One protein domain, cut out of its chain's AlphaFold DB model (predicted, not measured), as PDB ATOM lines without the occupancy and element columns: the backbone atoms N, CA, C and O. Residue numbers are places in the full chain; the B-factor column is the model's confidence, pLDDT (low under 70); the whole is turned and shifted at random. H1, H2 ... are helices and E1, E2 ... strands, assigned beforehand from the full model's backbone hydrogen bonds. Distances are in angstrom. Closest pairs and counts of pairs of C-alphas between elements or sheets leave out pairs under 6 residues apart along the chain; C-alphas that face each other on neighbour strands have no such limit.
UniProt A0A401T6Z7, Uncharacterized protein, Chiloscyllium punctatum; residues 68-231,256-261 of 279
ATOM      1  N   VAL A  68     184.687 170.204 180.703       82.56
ATOM      2  CA  VAL A  68     184.532 169.741 182.086       82.56
ATOM      3  C   VAL A  68     185.050 168.310 182.187       82.56
ATOM      4  O   VAL A  68     184.410 167.366 181.722       82.56
ATOM      5  N   ARG A  69     186.219 168.143 182.812       84.31
ATOM      6  CA  ARG A  69     186.752 166.828 183.188       84.31
ATOM      7  C   ARG A  69     186.074 166.343 184.473       84.31
ATOM      8  O   ARG A  69     185.961 167.101 185.429       84.31
ATOM      9  N   PHE A  70     185.651 165.084 184.482       79.31
ATOM     10  CA  PHE A  70     184.861 164.459 185.541       79.31
ATOM     11  C   PHE A  70     185.287 162.997 185.728       79.31
ATOM     12  O   PHE A  70     185.387 162.244 184.758       79.31
ATOM     13  N   ARG A  71     185.566 162.575 186.961       83.31
ATOM     14  CA  ARG A  71     186.214 161.290 187.259       83.31
ATOM     15  C   ARG A  71     185.306 160.377 188.075       83.31
ATOM     16  O   ARG A  71     184.773 160.780 189.099       83.31
ATOM     17  N   VAL A  72     185.154 159.133 187.635       81.62
ATOM     18  CA  VAL A  72     184.259 158.133 188.233       81.62
ATOM     19  C   VAL A  72     185.065 156.931 188.708       81.62
ATOM     20  O   VAL A  72     185.900 156.423 187.965       81.62
ATOM     21  N   PHE A  73     184.770 156.442 189.906       86.38
ATOM     22  CA  PHE A  73     185.217 155.155 190.434       86.38
ATOM     23  C   PHE A  73     184.021 154.254 190.700       86.38
ATOM     24  O   PHE A  73     182.996 154.716 191.201       86.38
ATOM     25  N   THR A  74     184.168 152.960 190.438       83.75
ATOM     26  CA  THR A  74     183.210 151.944 190.872       83.75
ATOM     27  C   THR A  74     183.920 150.707 191.410       83.75
ATOM     28  O   THR A  74     184.919 150.264 190.841       83.75
ATOM     29  N   LEU A  75     183.412 150.148 192.510       87.00
ATOM     30  CA  LEU A  75     183.951 148.945 193.148       87.00
ATOM     31  C   LEU A  75     182.831 148.145 193.814       87.00
ATOM     32  O   LEU A  75     182.137 148.659 194.692       87.00
ATOM     33  N   ASN A  76     182.734 146.860 193.481       87.69
ATOM     34  CA  ASN A  76     182.034 145.901 194.321       87.69
ATOM     35  C   ASN A  76     182.870 145.630 195.580       87.69
ATOM     36  O   ASN A  76     183.938 145.026 195.504       87.69
ATOM     37  N   CYS A  77     182.391 146.081 196.738       87.50
ATOM     38  CA  CYS A  77     183.078 145.944 198.022       87.50
ATOM     39  C   CYS A  77     182.996 144.533 198.620       87.50
ATOM     40  O   CYS A  77     183.672 144.277 199.622       87.50
ATOM     41  N   TRP A  78     182.157 143.639 198.076       85.75
ATOM     42  CA  TRP A  78     181.897 142.302 198.627       85.75
ATOM     43  C   TRP A  78     181.680 142.367 200.147       85.75
ATOM     44  O   TRP A  78     182.405 141.755 200.934       85.75
ATOM     45  N   GLY A  79     180.754 143.212 200.605       83.06
ATOM     46  CA  GLY A  79     180.529 143.508 202.026       83.06
ATOM     47  C   GLY A  79     179.531 142.577 202.721       83.06
ATOM     48  O   GLY A  79     178.922 142.979 203.710       83.06
ATOM     49  N   ILE A  80     179.284 141.382 202.172       81.06
ATOM     50  CA  ILE A  80     178.247 140.456 202.638       81.06
ATOM     51  C   ILE A  80     178.530 140.025 204.084       81.06
ATOM     52  O   ILE A  80     179.510 139.337 204.388       81.06
ATOM     53  N   ARG A  81     177.633 140.400 205.000       74.19
ATOM     54  CA  ARG A  81     177.757 140.082 206.427       74.19
ATOM     55  C   ARG A  81     177.895 138.564 206.635       74.19
ATOM     56  O   ARG A  81     177.173 137.777 206.031       74.19
ATOM     57  N   TYR A  82     178.825 138.173 207.506       76.88
ATOM     58  CA  TYR A  82     179.226 136.791 207.830       76.88
ATOM     59  C   TYR A  82     179.963 135.996 206.734       76.88
ATOM     60  O   TYR A  82     180.790 135.163 207.092       76.88
ATOM     61  N   LEU A  83     179.741 136.250 205.438       79.12
ATOM     62  CA  LEU A  83     180.503 135.587 204.362       79.12
ATOM     63  C   LEU A  83     181.842 136.286 204.069       79.12
ATOM     64  O   LEU A  83     182.833 135.637 203.732       79.12
ATOM     65  N   SER A  84     181.887 137.609 204.209       81.88
ATOM     66  CA  SER A  84     183.022 138.422 203.782       81.88
ATOM     67  C   SER A  84     184.148 138.495 204.811       81.88
ATOM     68  O   SER A  84     184.042 139.135 205.859       81.88
ATOM     69  N   LYS A  85     185.281 137.882 204.461       83.12
ATOM     70  CA  LYS A  85     186.519 137.902 205.251       83.12
ATOM     71  C   LYS A  85     187.143 139.306 205.306       83.12
ATOM     72  O   LYS A  85     186.964 140.125 204.400       83.12
ATOM     73  N   CYS A  86     187.869 139.563 206.398       87.50
ATOM     74  CA  CYS A  86     188.652 140.781 206.667       87.50
ATOM     75  C   CYS A  86     187.900 142.113 206.459       87.50
ATOM     76  O   CYS A  86     188.516 143.142 206.199       87.50
ATOM     77  N   CYS A  87     186.565 142.104 206.580       89.31
ATOM     78  CA  CYS A  87     185.686 143.181 206.112       89.31
ATOM     79  C   CYS A  87     186.072 144.571 206.655       89.31
ATOM     80  O   CYS A  87     186.170 145.521 205.884       89.31
ATOM     81  N   ARG A  88     186.388 144.677 207.957       90.19
ATOM     82  CA  ARG A  88     186.799 145.945 208.589       90.19
ATOM     83  C   ARG A  88     188.103 146.498 208.003       90.19
ATOM     84  O   ARG A  88     188.151 147.667 207.647       90.19
ATOM     85  N   GLU A  89     189.129 145.660 207.850       92.31
ATOM     86  CA  GLU A  89     190.422 146.074 207.286       92.31
ATOM     87  C   GLU A  89     190.287 146.445 205.800       92.31
ATOM     88  O   GLU A  89     190.862 147.439 205.362       92.31
ATOM     89  N   ARG A  90     189.455 145.725 205.033       93.25
ATOM     90  CA  ARG A  90     189.153 146.097 203.643       93.25
ATOM     91  C   ARG A  90     188.426 147.437 203.553       93.25
ATOM     92  O   ARG A  90     188.798 148.250 202.714       93.25
ATOM     93  N   TYR A  91     187.470 147.730 204.437       93.31
ATOM     94  CA  TYR A  91     186.853 149.060 204.492       93.31
ATOM     95  C   TYR A  91     187.809 150.154 204.985       93.31
ATOM     96  O   TYR A  91     187.747 151.265 204.466       93.31
ATOM     97  N   GLU A  92     188.729 149.863 205.909       94.00
ATOM     98  CA  GLU A  92     189.828 150.771 206.277       94.00
ATOM     99  C   GLU A  92     190.727 151.075 205.060       94.00
ATOM    100  O   GLU A  92     191.019 152.240 204.794       94.00
ATOM    101  N   MET A  93     191.094 150.058 204.270       92.75
ATOM    102  CA  MET A  93     191.860 150.201 203.022       92.75
ATOM    103  C   MET A  93     191.094 150.983 201.945       92.75
ATOM    104  O   MET A  93     191.674 151.864 201.314       92.75
ATOM    105  N   ILE A  94     189.801 150.704 201.737       91.81
ATOM    106  CA  ILE A  94     188.945 151.428 200.778       91.81
ATOM    107  C   ILE A  94     188.784 152.891 201.212       91.81
ATOM    108  O   ILE A  94     188.916 153.785 200.385       91.81
ATOM    109  N   ALA A  95     188.571 153.161 202.505       92.25
ATOM    110  CA  ALA A  95     188.527 154.524 203.034       92.25
ATOM    111  C   ALA A  95     189.874 155.252 202.876       92.25
ATOM    112  O   ALA A  95     189.888 156.440 202.559       92.25
ATOM    113  N   GLN A  96     191.002 154.558 203.067       90.44
ATOM    114  CA  GLN A  96     192.330 155.131 202.848       90.44
ATOM    115  C   GLN A  96     192.560 155.467 201.367       90.44
ATOM    116  O   GLN A  96     192.899 156.606 201.068       90.44
ATOM    117  N   LEU A  97     192.291 154.531 200.446       89.19
ATOM    118  CA  LEU A  97     192.350 154.782 199.000       89.19
ATOM    119  C   LEU A  97     191.495 155.998 198.632       89.19
ATOM    120  O   LEU A  97     191.970 156.950 198.028       89.19
ATOM    121  N   LEU A  98     190.227 155.996 199.033       88.38
ATOM    122  CA  LEU A  98     189.306 157.052 198.648       88.38
ATOM    123  C   LEU A  98     189.632 158.419 199.281       88.38
ATOM    124  O   LEU A  98     189.027 159.398 198.870       88.38
ATOM    125  N   SER A  99     190.557 158.541 200.244       87.00
ATOM    126  CA  SER A  99     190.869 159.814 200.930       87.00
ATOM    127  C   SER A  99     192.171 160.522 200.513       87.00
ATOM    128  O   SER A  99     192.388 161.640 200.978       87.00
ATOM    129  N   GLN A 100     193.017 159.950 199.642       84.81
ATOM    130  CA  GLN A 100     194.326 160.536 199.262       84.81
ATOM    131  C   GLN A 100     194.238 161.506 198.017       84.81
ATOM    132  O   GLN A 100     193.627 162.561 198.121       84.81
ATOM    133  N   GLU A 101     194.813 161.238 196.836       79.44
ATOM    134  CA  GLU A 101     194.054 160.918 195.594       79.44
ATOM    135  C   GLU A 101     193.112 162.027 194.897       79.44
ATOM    136  O   GLU A 101     193.002 163.136 195.417       79.44
ATOM    137  N   ARG A 102     192.393 161.838 193.725       74.06
ATOM    138  CA  ARG A 102     191.224 162.703 193.176       74.06
ATOM    139  C   ARG A 102     190.060 162.181 192.166       74.06
ATOM    140  O   ARG A 102     190.195 162.396 190.966       74.06
ATOM    141  N   TYR A 103     188.893 161.587 192.560       80.62
ATOM    142  CA  TYR A 103     187.726 161.051 191.743       80.62
ATOM    143  C   TYR A 103     186.364 161.805 191.938       80.62
ATOM    144  O   TYR A 103     185.667 161.511 192.898       80.62
ATOM    145  N   ASP A 104     185.842 162.653 191.054       79.25
ATOM    146  CA  ASP A 104     184.556 163.372 191.283       79.25
ATOM    147  C   ASP A 104     183.319 162.555 191.751       79.25
ATOM    148  O   ASP A 104     182.537 163.079 192.541       79.25
ATOM    149  N   VAL A 105     183.140 161.288 191.351       81.25
ATOM    150  CA  VAL A 105     182.082 160.375 191.845       81.25
ATOM    151  C   VAL A 105     182.628 158.972 192.142       81.25
ATOM    152  O   VAL A 105     183.465 158.439 191.420       81.25
ATOM    153  N   VAL A 106     182.114 158.350 193.203       84.56
ATOM    154  CA  VAL A 106     182.505 157.044 193.750       84.56
ATOM    155  C   VAL A 106     181.246 156.203 193.967       84.56
ATOM    156  O   VAL A 106     180.313 156.632 194.647       84.56
ATOM    157  N   LEU A 107     181.216 155.006 193.382       85.31
ATOM    158  CA  LEU A 107     180.039 154.141 193.290       85.31
ATOM    159  C   LEU A 107     180.379 152.759 193.868       85.31
ATOM    160  O   LEU A 107     181.024 151.940 193.219       85.31
ATOM    161  N   LEU A 108     179.984 152.504 195.113       86.38
ATOM    162  CA  LEU A 108     180.327 151.275 195.830       86.38
ATOM    163  C   LEU A 108     179.149 150.302 195.813       86.38
ATOM    164  O   LEU A 108     178.089 150.626 196.348       86.38
ATOM    165  N   GLN A 109     179.325 149.117 195.230       84.25
ATOM    166  CA  GLN A 109     178.329 148.042 195.268       84.25
ATOM    167  C   GLN A 109     178.573 147.119 196.469       84.25
ATOM    168  O   GLN A 109     179.688 147.015 196.977       84.25
ATOM    169  N   GLU A 110     177.519 146.437 196.918       83.88
ATOM    170  CA  GLU A 110     177.563 145.436 197.995       83.88
ATOM    171  C   GLU A 110     178.096 145.961 199.337       83.88
ATOM    172  O   GLU A 110     178.675 145.226 200.139       83.88
ATOM    173  N   VAL A 111     177.832 147.233 199.635       83.81
ATOM    174  CA  VAL A 111     177.963 147.774 200.994       83.81
ATOM    175  C   VAL A 111     176.744 147.329 201.807       83.81
ATOM    176  O   VAL A 111     175.833 148.104 202.057       83.81
ATOM    177  N   TRP A 112     176.676 146.044 202.171       83.38
ATOM    178  CA  TRP A 112     175.495 145.448 202.827       83.38
ATOM    179  C   TRP A 112     175.278 145.912 204.280       83.38
ATOM    180  O   TRP A 112     174.206 145.708 204.849       83.38
ATOM    181  N   SER A 113     176.302 146.502 204.894       85.31
ATOM    182  CA  SER A 113     176.326 146.921 206.293       85.31
ATOM    183  C   SER A 113     176.151 148.433 206.412       85.31
ATOM    184  O   SER A 113     176.950 149.218 205.901       85.31
ATOM    185  N   GLU A 114     175.134 148.850 207.165       86.81
ATOM    186  CA  GLU A 114     174.935 150.258 207.520       86.81
ATOM    187  C   GLU A 114     176.107 150.796 208.344       86.81
ATOM    188  O   GLU A 114     176.491 151.952 208.186       86.81
ATOM    189  N   GLN A 115     176.696 149.956 209.200       90.19
ATOM    190  CA  GLN A 115     177.852 150.324 210.012       90.19
ATOM    191  C   GLN A 115     179.071 150.612 209.125       90.19
ATOM    192  O   GLN A 115     179.764 151.600 209.363       90.19
ATOM    193  N   ASP A 116     179.279 149.828 208.062       89.88
ATOM    194  CA  ASP A 116     180.382 150.040 207.116       89.88
ATOM    195  C   ASP A 116     180.134 151.267 206.219       89.88
ATOM    196  O   ASP A 116     181.056 152.046 205.972       89.88
ATOM    197  N   TYR A 117     178.881 151.529 205.814       88.69
ATOM    198  CA  TYR A 117     178.515 152.789 205.154       88.69
ATOM    199  C   TYR A 117     178.766 154.011 206.051       88.69
ATOM    200  O   TYR A 117     179.370 154.990 205.611       88.69
ATOM    201  N   HIS A 118     178.328 153.972 207.313       91.25
ATOM    202  CA  HIS A 118     178.544 155.073 208.254       91.25
ATOM    203  C   HIS A 118     180.033 155.258 208.585       91.25
ATOM    204  O   HIS A 118     180.486 156.400 208.688       91.25
ATOM    205  N   PHE A 119     180.808 154.171 208.669       94.19
ATOM    206  CA  PHE A 119     182.266 154.220 208.770       94.19
ATOM    207  C   PHE A 119     182.881 154.938 207.561       94.19
ATOM    208  O   PHE A 119     183.542 155.961 207.755       94.19
ATOM    209  N   LEU A 120     182.602 154.475 206.334       91.12
ATOM    210  CA  LEU A 120     183.074 155.100 205.094       91.12
ATOM    211  C   LEU A 120     182.718 156.587 205.060       91.12
ATOM    212  O   LEU A 120     183.608 157.427 204.953       91.12
ATOM    213  N   ARG A 121     181.439 156.930 205.256       89.62
ATOM    214  CA  ARG A 121     180.964 158.318 205.296       89.62
ATOM    215  C   ARG A 121     181.722 159.159 206.324       89.62
ATOM    216  O   ARG A 121     182.119 160.275 206.008       89.62
ATOM    217  N   SER A 122     181.953 158.646 207.534       93.00
ATOM    218  CA  SER A 122     182.676 159.387 208.581       93.00
ATOM    219  C   SER A 122     184.148 159.636 208.229       93.00
ATOM    220  O   SER A 122     184.639 160.745 208.421       93.00
ATOM    221  N   LYS A 123     184.839 158.644 207.647       92.44
ATOM    222  CA  LYS A 123     186.233 158.772 207.189       92.44
ATOM    223  C   LYS A 123     186.376 159.696 205.988       92.44
ATOM    224  O   LYS A 123     187.412 160.331 205.830       92.44
ATOM    225  N   LEU A 124     185.338 159.761 205.165       89.56
ATOM    226  CA  LEU A 124     185.350 160.438 203.880       89.56
ATOM    227  C   LEU A 124     184.631 161.792 203.889       89.56
ATOM    228  O   LEU A 124     184.654 162.466 202.877       89.56
ATOM    229  N   THR A 125     184.052 162.256 205.003       87.62
ATOM    230  CA  THR A 125     183.271 163.517 205.059       87.62
ATOM    231  C   THR A 125     184.052 164.763 204.595       87.62
ATOM    232  O   THR A 125     183.451 165.691 204.061       87.62
ATOM    233  N   SER A 126     185.377 164.800 204.772       84.81
ATOM    234  CA  SER A 126     186.240 165.920 204.351       84.81
ATOM    235  C   SER A 126     186.546 165.956 202.850       84.81
ATOM    236  O   SER A 126     186.949 167.000 202.343       84.81
ATOM    237  N   THR A 127     186.375 164.834 202.148       80.75
ATOM    238  CA  THR A 127     186.679 164.683 200.717       80.75
ATOM    239  C   THR A 127     185.399 164.439 199.905       80.75
ATOM    240  O   THR A 127     185.166 165.129 198.917       80.75
ATOM    241  N   HIS A 128     184.520 163.585 200.438       80.56
ATOM    242  CA  HIS A 128     183.159 163.251 200.013       80.56
ATOM    243  C   HIS A 128     182.105 163.758 201.026       80.56
ATOM    244  O   HIS A 128     181.495 162.966 201.757       80.56
ATOM    245  N   PRO A 129     181.823 165.075 201.083       80.88
ATOM    246  CA  PRO A 129     180.788 165.619 201.969       80.88
ATOM    247  C   PRO A 129     179.380 165.119 201.600       80.88
ATOM    248  O   PRO A 129     178.530 164.924 202.474       80.88
ATOM    249  N   TYR A 130     179.134 164.862 200.312       82.56
ATOM    250  CA  TYR A 130     177.884 164.300 199.806       82.56
ATOM    251  C   TYR A 130     177.965 162.775 199.742       82.56
ATOM    252  O   TYR A 130     178.900 162.214 199.171       82.56
ATOM    253  N   SER A 131     176.979 162.104 200.337       80.94
ATOM    254  CA  SER A 131     176.886 160.643 200.349       80.94
ATOM    255  C   SER A 131     175.440 160.153 200.473       80.94
ATOM    256  O   SER A 131     174.636 160.740 201.202       80.94
ATOM    257  N   VAL A 132     175.108 159.079 199.748       77.38
ATOM    258  CA  VAL A 132     173.770 158.462 199.708       77.38
ATOM    259  C   VAL A 132     173.894 156.942 199.821       77.38
ATOM    260  O   VAL A 132     174.759 156.342 199.186       77.38
ATOM    261  N   TYR A 133     173.013 156.318 200.607       78.19
ATOM    262  CA  TYR A 133     172.963 154.870 200.829       78.19
ATOM    263  C   TYR A 133     171.624 154.293 200.370       78.19
ATOM    264  O   TYR A 133     170.586 154.547 200.986       78.19
ATOM    265  N   PHE A 134     171.643 153.500 199.300       72.94
ATOM    266  CA  PHE A 134     170.443 152.913 198.705       72.94
ATOM    267  C   PHE A 134     170.051 151.616 199.424       72.94
ATOM    268  O   PHE A 134     170.306 150.501 198.971       72.94
ATOM    269  N   ARG A 135     169.432 151.780 200.599       57.88
ATOM    270  CA  ARG A 135     168.924 150.684 201.433       57.88
ATOM    271  C   ARG A 135     167.648 150.089 200.818       57.88
ATOM    272  O   ARG A 135     166.586 150.692 200.942       57.88
ATOM    273  N   ARG A 136     167.764 148.870 200.272       48.69
ATOM    274  CA  ARG A 136     166.779 148.136 199.443       48.69
ATOM    275  C   ARG A 136     166.670 148.652 198.000       48.69
ATOM    276  O   ARG A 136     166.022 149.661 197.744       48.69
ATOM    277  N   CYS A 137     167.115 147.829 197.056       40.47
ATOM    278  CA  CYS A 137     166.209 147.417 195.983       40.47
ATOM    279  C   CYS A 137     165.388 146.214 196.484       40.47
ATOM    280  O   CYS A 137     165.887 145.418 197.278       40.47
ATOM    281  N   LEU A 138     164.130 146.094 196.052       36.88
ATOM    282  CA  LEU A 138     163.283 144.914 196.292       36.88
ATOM    283  C   LEU A 138     163.358 143.938 195.107       36.88
ATOM    284  O   LEU A 138     162.348 143.469 194.613       36.88
ATOM    285  N   GLU A 139     164.588 143.670 194.681       38.91
ATOM    286  CA  GLU A 139     165.048 142.499 193.930       38.91
ATOM    287  C   GLU A 139     166.498 142.254 194.401       38.91
ATOM    288  O   GLU A 139     167.155 143.207 194.850       38.91
ATOM    289  N   PRO A 140     167.010 141.014 194.408       38.44
ATOM    290  CA  PRO A 140     168.236 140.702 195.132       38.44
ATOM    291  C   PRO A 140     169.514 141.243 194.454       38.44
ATOM    292  O   PRO A 140     169.554 141.524 193.259       38.44
ATOM    293  N   TRP A 141     170.595 141.302 195.246       39.09
ATOM    294  CA  TRP A 141     172.005 141.469 194.832       39.09
ATOM    295  C   TRP A 141     172.583 142.873 194.563       39.09
ATOM    296  O   TRP A 141     173.756 142.943 194.192       39.09
ATOM    297  N   ILE A 142     171.869 143.989 194.785       41.09
ATOM    298  CA  ILE A 142     172.501 145.330 194.744       41.09
ATOM    299  C   ILE A 142     172.044 146.234 195.903       41.09
ATOM    300  O   ILE A 142     170.888 146.638 195.994       41.09
ATOM    301  N   ILE A 143     173.010 146.617 196.744       44.22
ATOM    302  CA  ILE A 143     172.985 147.832 197.571       44.22
ATOM    303  C   ILE A 143     174.125 148.716 197.072       44.22
ATOM    304  O   ILE A 143     175.260 148.244 196.969       44.22
ATOM    305  N   THR A 144     173.827 149.983 196.781       50.41
ATOM    306  CA  THR A 144     174.814 150.962 196.302       50.41
ATOM    307  C   THR A 144     175.013 152.065 197.339       50.41
ATOM    308  O   THR A 144     174.041 152.613 197.864       50.41
ATOM    309  N   ALA A 145     176.265 152.436 197.597       45.94
ATOM    310  CA  ALA A 145     176.619 153.683 198.264       45.94
ATOM    311  C   ALA A 145     177.293 154.629 197.261       45.94
ATOM    312  O   ALA A 145     178.226 154.236 196.562       45.94
ATOM    313  N   VAL A 146     176.815 155.871 197.189       47.44
ATOM    314  CA  VAL A 146     177.405 156.934 196.361       47.44
ATOM    315  C   VAL A 146     178.120 157.918 197.271       47.44
ATOM    316  O   VAL A 146     177.555 158.323 198.286       47.44
ATOM    317  N   LEU A 147     179.342 158.293 196.904       43.97
ATOM    318  CA  LEU A 147     180.172 159.316 197.542       43.97
ATOM    319  C   LEU A 147     180.889 160.127 196.421       43.97
ATOM    320  O   LEU A 147     180.906 159.672 195.281       43.97
ATOM    321  N   CYS A 148     181.491 161.297 196.683       35.66
ATOM    322  CA  CYS A 148     182.205 162.111 195.667       35.66
ATOM    323  C   CYS A 148     183.638 162.549 196.077       35.66
ATOM    324  O   CYS A 148     183.751 163.262 197.056       35.66
ATOM    325  N   CYS A 149     184.700 162.242 195.312       37.25
ATOM    326  CA  CYS A 149     186.132 162.618 195.518       37.25
ATOM    327  C   CYS A 149     186.860 161.951 196.716       37.25
ATOM    328  O   CYS A 149     186.644 162.389 197.832       37.25
ATOM    329  N   VAL A 150     187.819 160.990 196.576       33.62
ATOM    330  CA  VAL A 150     189.062 161.084 195.754       33.62
ATOM    331  C   VAL A 150     189.736 159.738 195.177       33.62
ATOM    332  O   VAL A 150     189.403 158.657 195.635       33.62
ATOM    333  N   SER A 151     190.644 159.791 194.142       42.28
ATOM    334  CA  SER A 151     191.298 158.750 193.207       42.28
ATOM    335  C   SER A 151     192.825 158.370 193.108       42.28
ATOM    336  O   SER A 151     193.652 159.285 193.112       42.28
ATOM    337  N   THR A 152     193.187 157.145 192.645       34.16
ATOM    338  CA  THR A 152     194.462 156.845 191.886       34.16
ATOM    339  C   THR A 152     194.374 155.797 190.739       34.16
ATOM    340  O   THR A 152     193.822 156.148 189.696       34.16
ATOM    341  N   GLN A 153     195.019 154.610 190.832       35.88
ATOM    342  CA  GLN A 153     195.666 153.901 189.692       35.88
ATOM    343  C   GLN A 153     195.788 152.358 189.856       35.88
ATOM    344  O   GLN A 153     195.733 151.836 190.970       35.88
ATOM    345  N   GLY A 154     196.013 151.626 188.750       40.09
ATOM    346  CA  GLY A 154     196.335 150.190 188.747       40.09
ATOM    347  C   GLY A 154     196.495 149.540 187.357       40.09
ATOM    348  O   GLY A 154     197.140 150.126 186.488       40.09
ATOM    349  N   CYS A 155     195.984 148.312 187.206       40.59
ATOM    350  CA  CYS A 155     196.459 147.277 186.274       40.59
ATOM    351  C   CYS A 155     195.938 147.375 184.824       40.59
ATOM    352  O   CYS A 155     195.071 148.180 184.488       40.59
ATOM    353  N   GLU A 156     196.492 146.535 183.945       41.09
ATOM    354  CA  GLU A 156     196.164 146.510 182.517       41.09
ATOM    355  C   GLU A 156     194.914 145.658 182.233       41.09
ATOM    356  O   GLU A 156     194.870 144.468 182.536       41.09
ATOM    357  N   GLY A 157     193.878 146.287 181.664       47.62
ATOM    358  CA  GLY A 157     192.630 145.623 181.251       47.62
ATOM    359  C   GLY A 157     191.758 145.061 182.383       47.62
ATOM    360  O   GLY A 157     190.836 144.308 182.085       47.62
ATOM    361  N   GLY A 158     192.050 145.417 183.641       51.34
ATOM    362  CA  GLY A 158     191.776 144.627 184.845       51.34
ATOM    363  C   GLY A 158     190.457 143.855 184.924       51.34
ATOM    364  O   GLY A 158     189.381 144.360 184.580       51.34
ATOM    365  N   CYS A 159     190.532 142.653 185.490       54.91
ATOM    366  CA  CYS A 159     189.454 141.675 185.596       54.91
ATOM    367  C   CYS A 159     189.132 141.349 187.063       54.91
ATOM    368  O   CYS A 159     189.997 141.347 187.932       54.91
ATOM    369  N   THR A 160     187.874 141.006 187.340       59.94
ATOM    370  CA  THR A 160     187.504 140.316 188.584       59.94
ATOM    371  C   THR A 160     187.772 138.809 188.459       59.94
ATOM    372  O   THR A 160     188.015 138.295 187.361       59.94
ATOM    373  N   LEU A 161     187.717 138.095 189.588       62.41
ATOM    374  CA  LEU A 161     187.847 136.633 189.678       62.41
ATOM    375  C   LEU A 161     189.217 136.095 189.211       62.41
ATOM    376  O   LEU A 161     189.320 134.986 188.693       62.41
ATOM    377  N   LEU A 162     190.278 136.882 189.415       68.25
ATOM    378  CA  LEU A 162     191.669 136.491 189.162       68.25
ATOM    379  C   LEU A 162     192.151 135.431 190.168       68.25
ATOM    380  O   LEU A 162     191.845 135.512 191.357       68.25
ATOM    381  N   SER A 163     192.965 134.470 189.718       68.75
ATOM    382  CA  SER A 163     193.444 133.347 190.547       68.75
ATOM    383  C   SER A 163     194.379 133.763 191.689       68.75
ATOM    384  O   SER A 163     194.424 133.092 192.719       68.75
ATOM    385  N   GLN A 164     195.064 134.902 191.559       69.44
ATOM    386  CA  GLN A 164     195.839 135.526 192.634       69.44
ATOM    387  C   GLN A 164     194.985 136.259 193.692       69.44
ATOM    388  O   GLN A 164     195.533 136.732 194.689       69.44
ATOM    389  N   ASN A 165     193.663 136.380 193.515       68.88
ATOM    390  CA  ASN A 165     192.791 137.051 194.478       68.88
ATOM    391  C   ASN A 165     192.262 136.068 195.537       68.88
ATOM    392  O   ASN A 165     191.446 135.198 195.248       68.88
ATOM    393  N   CYS A 166     192.669 136.250 196.797       74.50
ATOM    394  CA  CYS A 166     192.307 135.365 197.910       74.50
ATOM    395  C   CYS A 166     190.828 135.419 198.356       74.50
ATOM    396  O   CYS A 166     190.442 134.675 199.267       74.50
ATOM    397  N   PHE A 167     189.999 136.263 197.730       73.75
ATOM    398  CA  PHE A 167     188.540 136.275 197.902       73.75
ATOM    399  C   PHE A 167     187.771 135.674 196.716       73.75
ATOM    400  O   PHE A 167     186.601 135.336 196.887       73.75
ATOM    401  N   ALA A 168     188.407 135.488 195.553       70.44
ATOM    402  CA  ALA A 168     187.790 134.800 194.422       70.44
ATOM    403  C   ALA A 168     187.610 133.300 194.723       70.44
ATOM    404  O   ALA A 168     188.420 132.687 195.424       70.44
ATOM    405  N   SER A 169     186.546 132.682 194.198       71.75
ATOM    406  CA  SER A 169     186.304 131.255 194.434       71.75
ATOM    407  C   SER A 169     187.147 130.366 193.509       71.75
ATOM    408  O   SER A 169     187.426 130.700 192.353       71.75
ATOM    409  N   VAL A 170     187.513 129.179 194.002       70.50
ATOM    410  CA  VAL A 170     188.239 128.166 193.212       70.50
ATOM    411  C   VAL A 170     187.407 127.694 192.006       70.50
ATOM    412  O   VAL A 170     187.958 127.411 190.950       70.50
ATOM    413  N   GLY A 171     186.074 127.666 192.123       66.50
ATOM    414  CA  GLY A 171     185.183 127.285 191.021       66.50
ATOM    415  C   GLY A 171     185.008 128.374 189.956       66.50
ATOM    416  O   GLY A 171     184.769 128.061 188.790       66.50
ATOM    417  N   ASP A 172     185.143 129.650 190.323       63.03
ATOM    418  CA  ASP A 172     185.091 130.769 189.374       63.03
ATOM    419  C   ASP A 172     186.424 130.936 188.640       63.03
ATOM    420  O   ASP A 172     186.439 131.031 187.418       63.03
ATOM    421  N   THR A 173     187.543 130.856 189.362       63.44
ATOM    422  CA  THR A 173     188.901 130.914 188.785       63.44
ATOM    423  C   THR A 173     189.204 129.733 187.851       63.44
ATOM    424  O   THR A 173     189.911 129.904 186.864       63.44
ATOM    425  N   GLN A 174     188.614 128.552 188.084       66.75
ATOM    426  CA  GLN A 174     188.628 127.437 187.119       66.75
ATOM    427  C   GLN A 174     187.753 127.691 185.879       66.75
ATOM    428  O   GLN A 174     188.087 127.227 184.792       66.75
ATOM    429  N   SER A 175     186.635 128.411 186.033       66.50
ATOM    430  CA  SER A 175     185.729 128.749 184.920       66.50
ATOM    431  C   SER A 175     186.293 129.875 184.043       66.50
ATOM    432  O   SER A 175     186.049 129.912 182.839       66.50
ATOM    433  N   PHE A 176     187.061 130.784 184.650       61.75
ATOM    434  CA  PHE A 176     187.620 131.986 184.037       61.75
ATOM    435  C   PHE A 176     189.110 132.127 184.412       61.75
ATOM    436  O   PHE A 176     189.457 132.969 185.241       61.75
ATOM    437  N   PRO A 177     190.019 131.325 183.821       63.88
ATOM    438  CA  PRO A 177     191.434 131.288 184.220       63.88
ATOM    439  C   PRO A 177     192.196 132.606 183.996       63.88
ATOM    440  O   PRO A 177     193.206 132.840 184.654       63.88
ATOM    441  N   SER A 178     191.697 133.482 183.117       61.06
ATOM    442  CA  SER A 178     192.211 134.846 182.890       61.06
ATOM    443  C   SER A 178     191.413 135.933 183.638       61.06
ATOM    444  O   SER A 178     191.602 137.122 183.380       61.06
ATOM    445  N   GLY A 179     190.483 135.542 184.515       64.56
ATOM    446  CA  GLY A 179     189.431 136.412 185.044       64.56
ATOM    447  C   GLY A 179     188.408 136.840 183.980       64.56
ATOM    448  O   GLY A 179     188.479 136.447 182.814       64.56
ATOM    449  N   ILE A 180     187.446 137.665 184.394       61.38
ATOM    450  CA  ILE A 180     186.475 138.356 183.523       61.38
ATOM    451  C   ILE A 180     186.179 139.754 184.076       61.38
ATOM    452  O   ILE A 180     186.285 139.977 185.278       61.38
ATOM    453  N   ARG A 181     185.743 140.703 183.241       66.88
ATOM    454  CA  ARG A 181     185.191 141.985 183.711       66.88
ATOM    455  C   ARG A 181     183.665 141.958 183.622       66.88
ATOM    456  O   ARG A 181     183.123 141.714 182.551       66.88
ATOM    457  N   ILE A 182     182.988 142.212 184.744       67.38
ATOM    458  CA  ILE A 182     181.512 142.256 184.842       67.38
ATOM    459  C   ILE A 182     180.970 143.603 185.357       67.38
ATOM    460  O   ILE A 182     179.756 143.784 185.469       67.38
ATOM    461  N   ASP A 183     181.868 144.551 185.637       66.00
ATOM    462  CA  ASP A 183     181.585 145.894 186.151       66.00
ATOM    463  C   ASP A 183     181.813 146.932 185.050       66.00
ATOM    464  O   ASP A 183     182.873 146.947 184.422       66.00
ATOM    465  N   TYR A 184     180.844 147.819 184.826       64.62
ATOM    466  CA  TYR A 184     180.886 148.777 183.722       64.62
ATOM    467  C   TYR A 184     180.398 150.158 184.158       64.62
ATOM    468  O   TYR A 184     179.337 150.289 184.766       64.62
ATOM    469  N   ILE A 185     181.149 151.199 183.788       70.00
ATOM    470  CA  ILE A 185     180.706 152.595 183.878       70.00
ATOM    471  C   ILE A 185     180.067 152.948 182.531       70.00
ATOM    472  O   ILE A 185     180.781 153.196 181.559       70.00
ATOM    473  N   LEU A 186     178.733 152.956 182.457       68.69
ATOM    474  CA  LEU A 186     178.014 153.396 181.260       68.69
ATOM    475  C   LEU A 186     177.678 154.885 181.399       68.69
ATOM    476  O   LEU A 186     177.251 155.353 182.455       68.69
ATOM    477  N   TYR A 187     177.856 155.653 180.332       70.31
ATOM    478  CA  TYR A 187     177.553 157.081 180.331       70.31
ATOM    479  C   TYR A 187     176.848 157.482 179.039       70.31
ATOM    480  O   TYR A 187     177.109 156.933 177.967       70.31
ATOM    481  N   LYS A 188     175.952 158.463 179.139       72.00
ATOM    482  CA  LYS A 188     175.209 159.020 178.015       72.00
ATOM    483  C   LYS A 188     175.272 160.543 178.053       72.00
ATOM    484  O   LYS A 188     174.701 161.176 178.943       72.00
ATOM    485  N   GLY A 189     175.949 161.114 177.058       64.94
ATOM    486  CA  GLY A 189     175.877 162.545 176.773       64.94
ATOM    487  C   GLY A 189     174.477 162.957 176.322       64.94
ATOM    488  O   GLY A 189     173.725 162.149 175.765       64.94
ATOM    489  N   SER A 190     174.122 164.210 176.577       70.44
ATOM    490  CA  SER A 190     172.881 164.818 176.095       70.44
ATOM    491  C   SER A 190     173.133 165.674 174.848       70.44
ATOM    492  O   SER A 190     174.276 165.935 174.472       70.44
ATOM    493  N   GLY A 191     172.066 166.081 174.152       66.81
ATOM    494  CA  GLY A 191     172.189 166.969 172.990       66.81
ATOM    495  C   GLY A 191     172.847 168.292 173.390       66.81
ATOM    496  O   GLY A 191     172.423 168.912 174.364       66.81
ATOM    497  N   GLY A 192     173.902 168.695 172.676       75.19
ATOM    498  CA  GLY A 192     174.747 169.836 173.047       75.19
ATOM    499  C   GLY A 192     175.837 169.536 174.085       75.19
ATOM    500  O   GLY A 192     176.635 170.425 174.366       75.19
ATOM    501  N   PHE A 193     175.914 168.311 174.625       75.31
ATOM    502  CA  PHE A 193     176.931 167.887 175.598       75.31
ATOM    503  C   PHE A 193     177.518 166.500 175.260       75.31
ATOM    504  O   PHE A 193     177.225 165.511 175.947       75.31
ATOM    505  N   PRO A 194     178.335 166.382 174.191       73.44
ATOM    506  CA  PRO A 194     179.142 165.190 173.944       73.44
ATOM    507  C   PRO A 194     180.042 164.843 175.140       73.44
ATOM    508  O   PRO A 194     180.658 165.711 175.763       73.44
ATOM    509  N   VAL A 195     180.145 163.542 175.426       76.94
ATOM    510  CA  VAL A 195     180.981 162.986 176.500       76.94
ATOM    511  C   VAL A 195     181.980 162.004 175.902       76.94
ATOM    512  O   VAL A 195     181.594 161.050 175.226       76.94
ATOM    513  N   LYS A 196     183.266 162.213 176.180       78.25
ATOM    514  CA  LYS A 196     184.370 161.356 175.741       78.25
ATOM    515  C   LYS A 196     185.070 160.752 176.955       78.25
ATOM    516  O   LYS A 196     185.440 161.483 177.866       78.25
ATOM    517  N   CYS A 197     185.311 159.443 176.962       80.69
ATOM    518  CA  CYS A 197     186.257 158.852 177.906       80.69
ATOM    519  C   CYS A 197     187.690 159.193 177.459       80.69
ATOM    520  O   CYS A 197     188.078 158.882 176.333       80.69
ATOM    521  N   GLU A 198     188.456 159.872 178.312       82.06
ATOM    522  CA  GLU A 198     189.873 160.187 178.081       82.06
ATOM    523  C   GLU A 198     190.790 159.104 178.649       82.06
ATOM    524  O   GLU A 198     191.782 158.737 178.022       82.06
ATOM    525  N   HIS A 199     190.444 158.582 179.828       79.00
ATOM    526  CA  HIS A 199     191.204 157.544 180.518       79.00
ATOM    527  C   HIS A 199     190.252 156.523 181.136       79.00
ATOM    528  O   HIS A 199     189.330 156.899 181.860       79.00
ATOM    529  N   LEU A 200     190.521 155.242 180.903       77.69
ATOM    530  CA  LEU A 200     189.916 154.116 181.607       77.69
ATOM    531  C   LEU A 200     191.050 153.336 182.275       77.69
ATOM    532  O   LEU A 200     192.050 153.035 181.629       77.69
ATOM    533  N   MET A 201     190.914 153.053 183.566       77.44
ATOM    534  CA  MET A 201     191.906 152.349 184.380       77.44
ATOM    535  C   MET A 201     191.194 151.419 185.363       77.44
ATOM    536  O   MET A 201     190.013 151.603 185.658       77.44
ATOM    537  N   THR A 202     191.914 150.457 185.922       75.38
ATOM    538  CA  THR A 202     191.449 149.606 187.028       75.38
ATOM    539  C   THR A 202     192.416 149.710 188.205       75.38
ATOM    540  O   THR A 202     193.510 150.240 188.036       75.38
ATOM    541  N   THR A 203     192.050 149.269 189.412       71.94
ATOM    542  CA  THR A 203     193.024 149.147 190.523       71.94
ATOM    543  C   THR A 203     193.752 147.803 190.462       71.94
ATOM    544  O   THR A 203     193.170 146.827 190.014       71.94
ATOM    545  N   ASN A 204     194.990 147.717 190.974       67.50
ATOM    546  CA  ASN A 204     195.809 146.483 191.028       67.50
ATOM    547  C   ASN A 204     195.240 145.367 191.946       67.50
ATOM    548  O   ASN A 204     195.989 144.518 192.429       67.50
ATOM    549  N   GLY A 205     193.966 145.446 192.337       67.94
ATOM    550  CA  GLY A 205     193.355 144.670 193.419       67.94
ATOM    551  C   GLY A 205     193.878 145.015 194.822       67.94
ATOM    552  O   GLY A 205     193.081 145.107 195.749       67.94
ATOM    553  N   ILE A 206     195.185 145.240 194.987       79.44
ATOM    554  CA  ILE A 206     195.917 145.326 196.261       79.44
ATOM    555  C   ILE A 206     196.492 146.746 196.483       79.44
ATOM    556  O   ILE A 206     197.055 147.318 195.544       79.44
ATOM    557  N   PRO A 207     196.395 147.333 197.698       78.00
ATOM    558  CA  PRO A 207     197.046 148.604 198.029       78.00
ATOM    559  C   PRO A 207     198.583 148.509 198.047       78.00
ATOM    560  O   PRO A 207     199.124 147.478 198.457       78.00
ATOM    561  N   PRO A 208     199.313 149.600 197.746       76.94
ATOM    562  CA  PRO A 208     200.757 149.670 197.969       76.94
ATOM    563  C   PRO A 208     201.139 149.305 199.415       76.94
ATOM    564  O   PRO A 208     200.564 149.825 200.370       76.94
ATOM    565  N   GLY A 209     202.110 148.402 199.579       79.25
ATOM    566  CA  GLY A 209     202.590 147.964 200.898       79.25
ATOM    567  C   GLY A 209     201.628 147.062 201.689       79.25
ATOM    568  O   GLY A 209     201.828 146.879 202.888       79.25
ATOM    569  N   ARG A 210     200.589 146.499 201.055       82.25
ATOM    570  CA  ARG A 210     199.683 145.501 201.653       82.25
ATOM    571  C   ARG A 210     199.747 144.178 200.884       82.25
ATOM    572  O   ARG A 210     200.071 144.156 199.705       82.25
ATOM    573  N   ASN A 211     199.361 143.092 201.555       85.69
ATOM    574  CA  ASN A 211     199.343 141.727 201.003       85.69
ATOM    575  C   ASN A 211     197.910 141.183 200.810       85.69
ATOM    576  O   ASN A 211     197.704 139.974 200.746       85.69
ATOM    577  N   MET A 212     196.902 142.061 200.787       86.69
ATOM    578  CA  MET A 212     195.481 141.703 200.732       86.69
ATOM    579  C   MET A 212     194.728 142.668 199.805       86.69
ATOM    580  O   MET A 212     194.949 143.877 199.913       86.69
ATOM    581  N   PRO A 213     193.843 142.182 198.914       86.88
ATOM    582  CA  PRO A 213     193.102 143.050 198.012       86.88
ATOM    583  C   PRO A 213     191.938 143.792 198.687       86.88
ATOM    584  O   PRO A 213     191.433 143.389 199.737       86.88
ATOM    585  N   TYR A 214     191.492 144.889 198.066       85.31
ATOM    586  CA  TYR A 214     190.313 145.653 198.491       85.31
ATOM    587  C   TYR A 214     189.034 144.805 198.437       85.31
ATOM    588  O   TYR A 214     188.166 144.950 199.298       85.31
ATOM    589  N   SER A 215     188.917 143.919 197.445       86.81
ATOM    590  CA  SER A 215     187.772 143.031 197.221       86.81
ATOM    591  C   SER A 215     188.159 141.840 196.333       86.81
ATOM    592  O   SER A 215     189.304 141.750 195.893       86.81
ATOM    593  N   ASP A 216     187.223 140.932 196.055       80.56
ATOM    594  CA  ASP A 216     187.328 139.925 194.982       80.56
ATOM    595  C   ASP A 216     187.332 140.581 193.580       80.56
ATOM    596  O   ASP A 216     188.043 140.140 192.674       80.56
ATOM    597  N   HIS A 217     186.607 141.696 193.442       82.31
ATOM    598  CA  HIS A 217     186.658 142.606 192.300       82.31
ATOM    599  C   HIS A 217     187.810 143.626 192.387       82.31
ATOM    600  O   HIS A 217     188.033 144.271 193.413       82.31
ATOM    601  N   GLU A 218     188.470 143.871 191.253       81.31
ATOM    602  CA  GLU A 218     189.250 145.093 191.021       81.31
ATOM    603  C   GLU A 218     188.312 146.271 190.713       81.31
ATOM    604  O   GLU A 218     187.327 146.103 189.991       81.31
ATOM    605  N   ALA A 219     188.620 147.477 191.192       84.12
ATOM    606  CA  ALA A 219     187.803 148.658 190.898       84.12
ATOM    607  C   ALA A 219     187.993 149.133 189.450       84.12
ATOM    608  O   ALA A 219     189.057 148.920 188.869       84.12
ATOM    609  N   VAL A 220     187.002 149.833 188.891       79.69
ATOM    610  CA  VAL A 220     187.071 150.486 187.570       79.69
ATOM    611  C   VAL A 220     187.019 152.003 187.741       79.69
ATOM    612  O   VAL A 220     186.227 152.524 188.524       79.69
ATOM    613  N   CYS A 221     187.866 152.710 186.998       82.69
ATOM    614  CA  CYS A 221     188.105 154.144 187.105       82.69
ATOM    615  C   CYS A 221     188.009 154.791 185.717       82.69
ATOM    616  O   CYS A 221     188.802 154.462 184.838       82.69
ATOM    617  N   ALA A 222     187.093 155.734 185.510       81.25
ATOM    618  CA  ALA A 222     186.963 156.482 184.260       81.25
ATOM    619  C   ALA A 222     187.244 157.976 184.471       81.25
ATOM    620  O   ALA A 222     186.867 158.556 185.485       81.25
ATOM    621  N   THR A 223     187.875 158.618 183.493       83.44
ATOM    622  CA  THR A 223     187.966 160.078 183.372       83.44
ATOM    623  C   THR A 223     187.215 160.479 182.113       83.44
ATOM    624  O   THR A 223     187.645 160.173 181.002       83.44
ATOM    625  N   LEU A 224     186.065 161.115 182.305       82.38
ATOM    626  CA  LEU A 224     185.178 161.600 181.259       82.38
ATOM    627  C   LEU A 224     185.443 163.091 181.024       82.38
ATOM    628  O   LEU A 224     185.664 163.846 181.967       82.38
ATOM    629  N   ASN A 225     185.393 163.517 179.771       83.75
ATOM    630  CA  ASN A 225     185.443 164.911 179.355       83.75
ATOM    631  C   ASN A 225     184.099 165.256 178.708       83.75
ATOM    632  O   ASN A 225     183.703 164.625 177.724       83.75
ATOM    633  N   VAL A 226     183.387 166.207 179.310       82.88
ATOM    634  CA  VAL A 226     182.114 166.745 178.829       82.88
ATOM    635  C   VAL A 226     182.393 168.098 178.187       82.88
ATOM    636  O   VAL A 226     182.838 169.026 178.861       82.88
ATOM    637  N   GLN A 227     182.116 168.221 176.894       80.06
ATOM    638  CA  GLN A 227     182.296 169.470 176.152       80.06
ATOM    639  C   GLN A 227     180.933 170.008 175.735       80.06
ATOM    640  O   GLN A 227     180.030 169.229 175.444       80.06
ATOM    641  N   LYS A 228     180.770 171.334 175.698       78.38
ATOM    642  CA  LYS A 228     179.573 171.944 175.115       78.38
ATOM    643  C   LYS A 228     179.751 172.035 173.599       78.38
ATOM    644  O   LYS A 228     180.664 172.706 173.129       78.38
ATOM    645  N   ASP A 229     178.856 171.409 172.845       71.81
ATOM    646  CA  ASP A 229     178.803 171.539 171.390       71.81
ATOM    647  C   ASP A 229     177.939 172.745 170.993       71.81
ATOM    648  O   ASP A 229     176.708 172.708 171.057       71.81
ATOM    649  N   GLU A 230     178.594 173.835 170.587       66.25
ATOM    650  CA  GLU A 230     177.930 175.041 170.076       66.25
ATOM    651  C   GLU A 230     177.155 174.782 168.767       66.25
ATOM    652  O   GLU A 230     176.171 175.474 168.492       66.25
ATOM    653  N   ASN A 231     177.541 173.776 167.968       60.91
ATOM    654  CA  ASN A 231     176.912 173.498 166.673       60.91
ATOM    655  C   ASN A 231     175.543 172.833 166.854       60.91
ATOM    656  O   ASN A 231     174.566 173.295 166.265       60.91
ATOM    657  N   ILE A 256     174.704 159.130 183.862       42.25
ATOM    658  CA  ILE A 256     175.632 158.026 184.098       42.25
ATOM    659  C   ILE A 256     174.810 156.887 184.696       42.25
ATOM    660  O   ILE A 256     174.136 157.072 185.710       42.25
ATOM    661  N   THR A 257     174.860 155.732 184.044       37.22
ATOM    662  CA  THR A 257     174.101 154.531 184.399       37.22
ATOM    663  C   THR A 257     175.094 153.434 184.760       37.22
ATOM    664  O   THR A 257     176.087 153.239 184.065       37.22
ATOM    665  N   LEU A 258     174.833 152.681 185.826       36.03
ATOM    666  CA  LEU A 258     175.553 151.437 186.083       36.03
ATOM    667  C   LEU A 258     174.620 150.259 185.820       36.03
ATOM    668  O   LEU A 258     173.545 150.188 186.411       36.03
ATOM    669  N   GLU A 259     175.059 149.321 184.986       35.09
ATOM    670  CA  GLU A 259     174.454 147.994 184.878       35.09
ATOM    671  C   GLU A 259     175.443 146.946 185.392       35.09
ATOM    672  O   GLU A 259     176.593 146.888 184.954       35.09
ATOM    673  N   ARG A 260     174.976 146.079 186.295       35.28
ATOM    674  CA  ARG A 260     175.666 144.839 186.658       35.28
ATOM    675  C   ARG A 260     175.113 143.727 185.774       35.28
ATOM    676  O   ARG A 260     173.949 143.363 185.926       35.28
ATOM    677  N   LYS A 261     175.936 143.135 184.906       32.84
ATOM    678  CA  LYS A 261     175.573 141.869 184.249       32.84
ATOM    679  C   LYS A 261     175.840 140.718 185.214       32.84
ATOM    680  O   LYS A 261     176.958 140.220 185.312       32.84
TER     681      LYS A 261
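AT A GLANCE: This is residues 68 to 231 and 256 to 261 of the 279 residues of an uncharacterized protein of Chiloscyllium punctatum (UniProt A0A401T6Z7). A twisted sheet of six strands has helix H2 over one face, running along its strands E3 and E4, with H1 beside H2, while a small sheet of two strands, E5 and E8, covers part of the other face. The short helix H3 lies far out, beyond one end of the strands. The printed part has 170 residues, with three named helices and eight named strands in the order E1 H1 E2 H2 E3 E4 H3 E5 E6 E7 E8; the larger sheet runs E3 E4 E2 E1 E7 E6 and is mixed, the smaller antiparallel. The class is mixed, helices and strands, with under half of the residues in named elements. The whole is compact, with a radius of gyration of the C-alphas of 16.2 A and spans of 54 by 38 by 36 A.

IN THESE COORDINATES: E1, residues 68 to 76, begins at C-alpha 68 (184.532, 169.741, 182.086) and is 26.9 A long. H1 is residues 87 to 99, 18.2 A; E2 residues 105 to 109; H2 residues 114 to 124, 15.0 A, from C-alpha 114 (174.935, 150.258, 207.520). E3 is residues 131 to 133, E4 144 to 147, H3 170 to 175 and E5 183 to 188, 16.7 A. E6, residues 195 to 202, 20.0 A, bends by 59 degrees at residue 198. E7 is residues 220 to 226, 19.1 A; E8, residues 256 to 260, ends at C-alpha 260 (175.666, 144.839, 186.658).

HOW THE PARTS SIT: In the larger sheet E1 is parallel to E2, with N 107 and O 73 2.8 A apart, and antiparallel to E7, with N 70 and O 224 2.8 A apart. E1, H1 and E2 form a strand-helix-strand unit, two parallel neighbour strands with a helix between, its crossover right-handed; E2, H2 and E3 form a split one, with E4 between the strands, also right-handed. E3 and E4 are a hairpin, N 132 to O 146 2.9 A; E6 and E7 are another, N 201 to O 221 2.8 A. H2 and the sheet make two layers, H2 at a height over the sheet of 9.7 A, over E3 and E4. H1 only just is on the sheet, with 5 pairs of C-alphas within 10 A, and only grazes it with residues 94 to 98. H1 and H2 touch, the C-alphas of Ala 95 and Leu 120 closest at 5.9 A, at a shallow tilt of 29 degrees, the same way. The two sheets form a sandwich, two sheets face to face, the parts that face each other 8.9 A centre to centre; E5 and E8 are antiparallel, N 257 to O 186 2.9 A. H3 touches no helix. In H1, H2 and H3 every O i to N i+4 pair is within hydrogen-bond range.

THE WHOLE: The C-alphas of Tyr 82 and Asn 231 are the two farthest apart, at 55.2 A. Residues 232 to 255 are not printed, and C-alphas 231 and 256 are 23.3 A apart across the cut. The links E4 to H3 and E6 to E7 are long. The mean pLDDT of the printed part is 72.4; 58 residues are under 70, among them residues 135 to 165, 171 to 184 and 256 to 261.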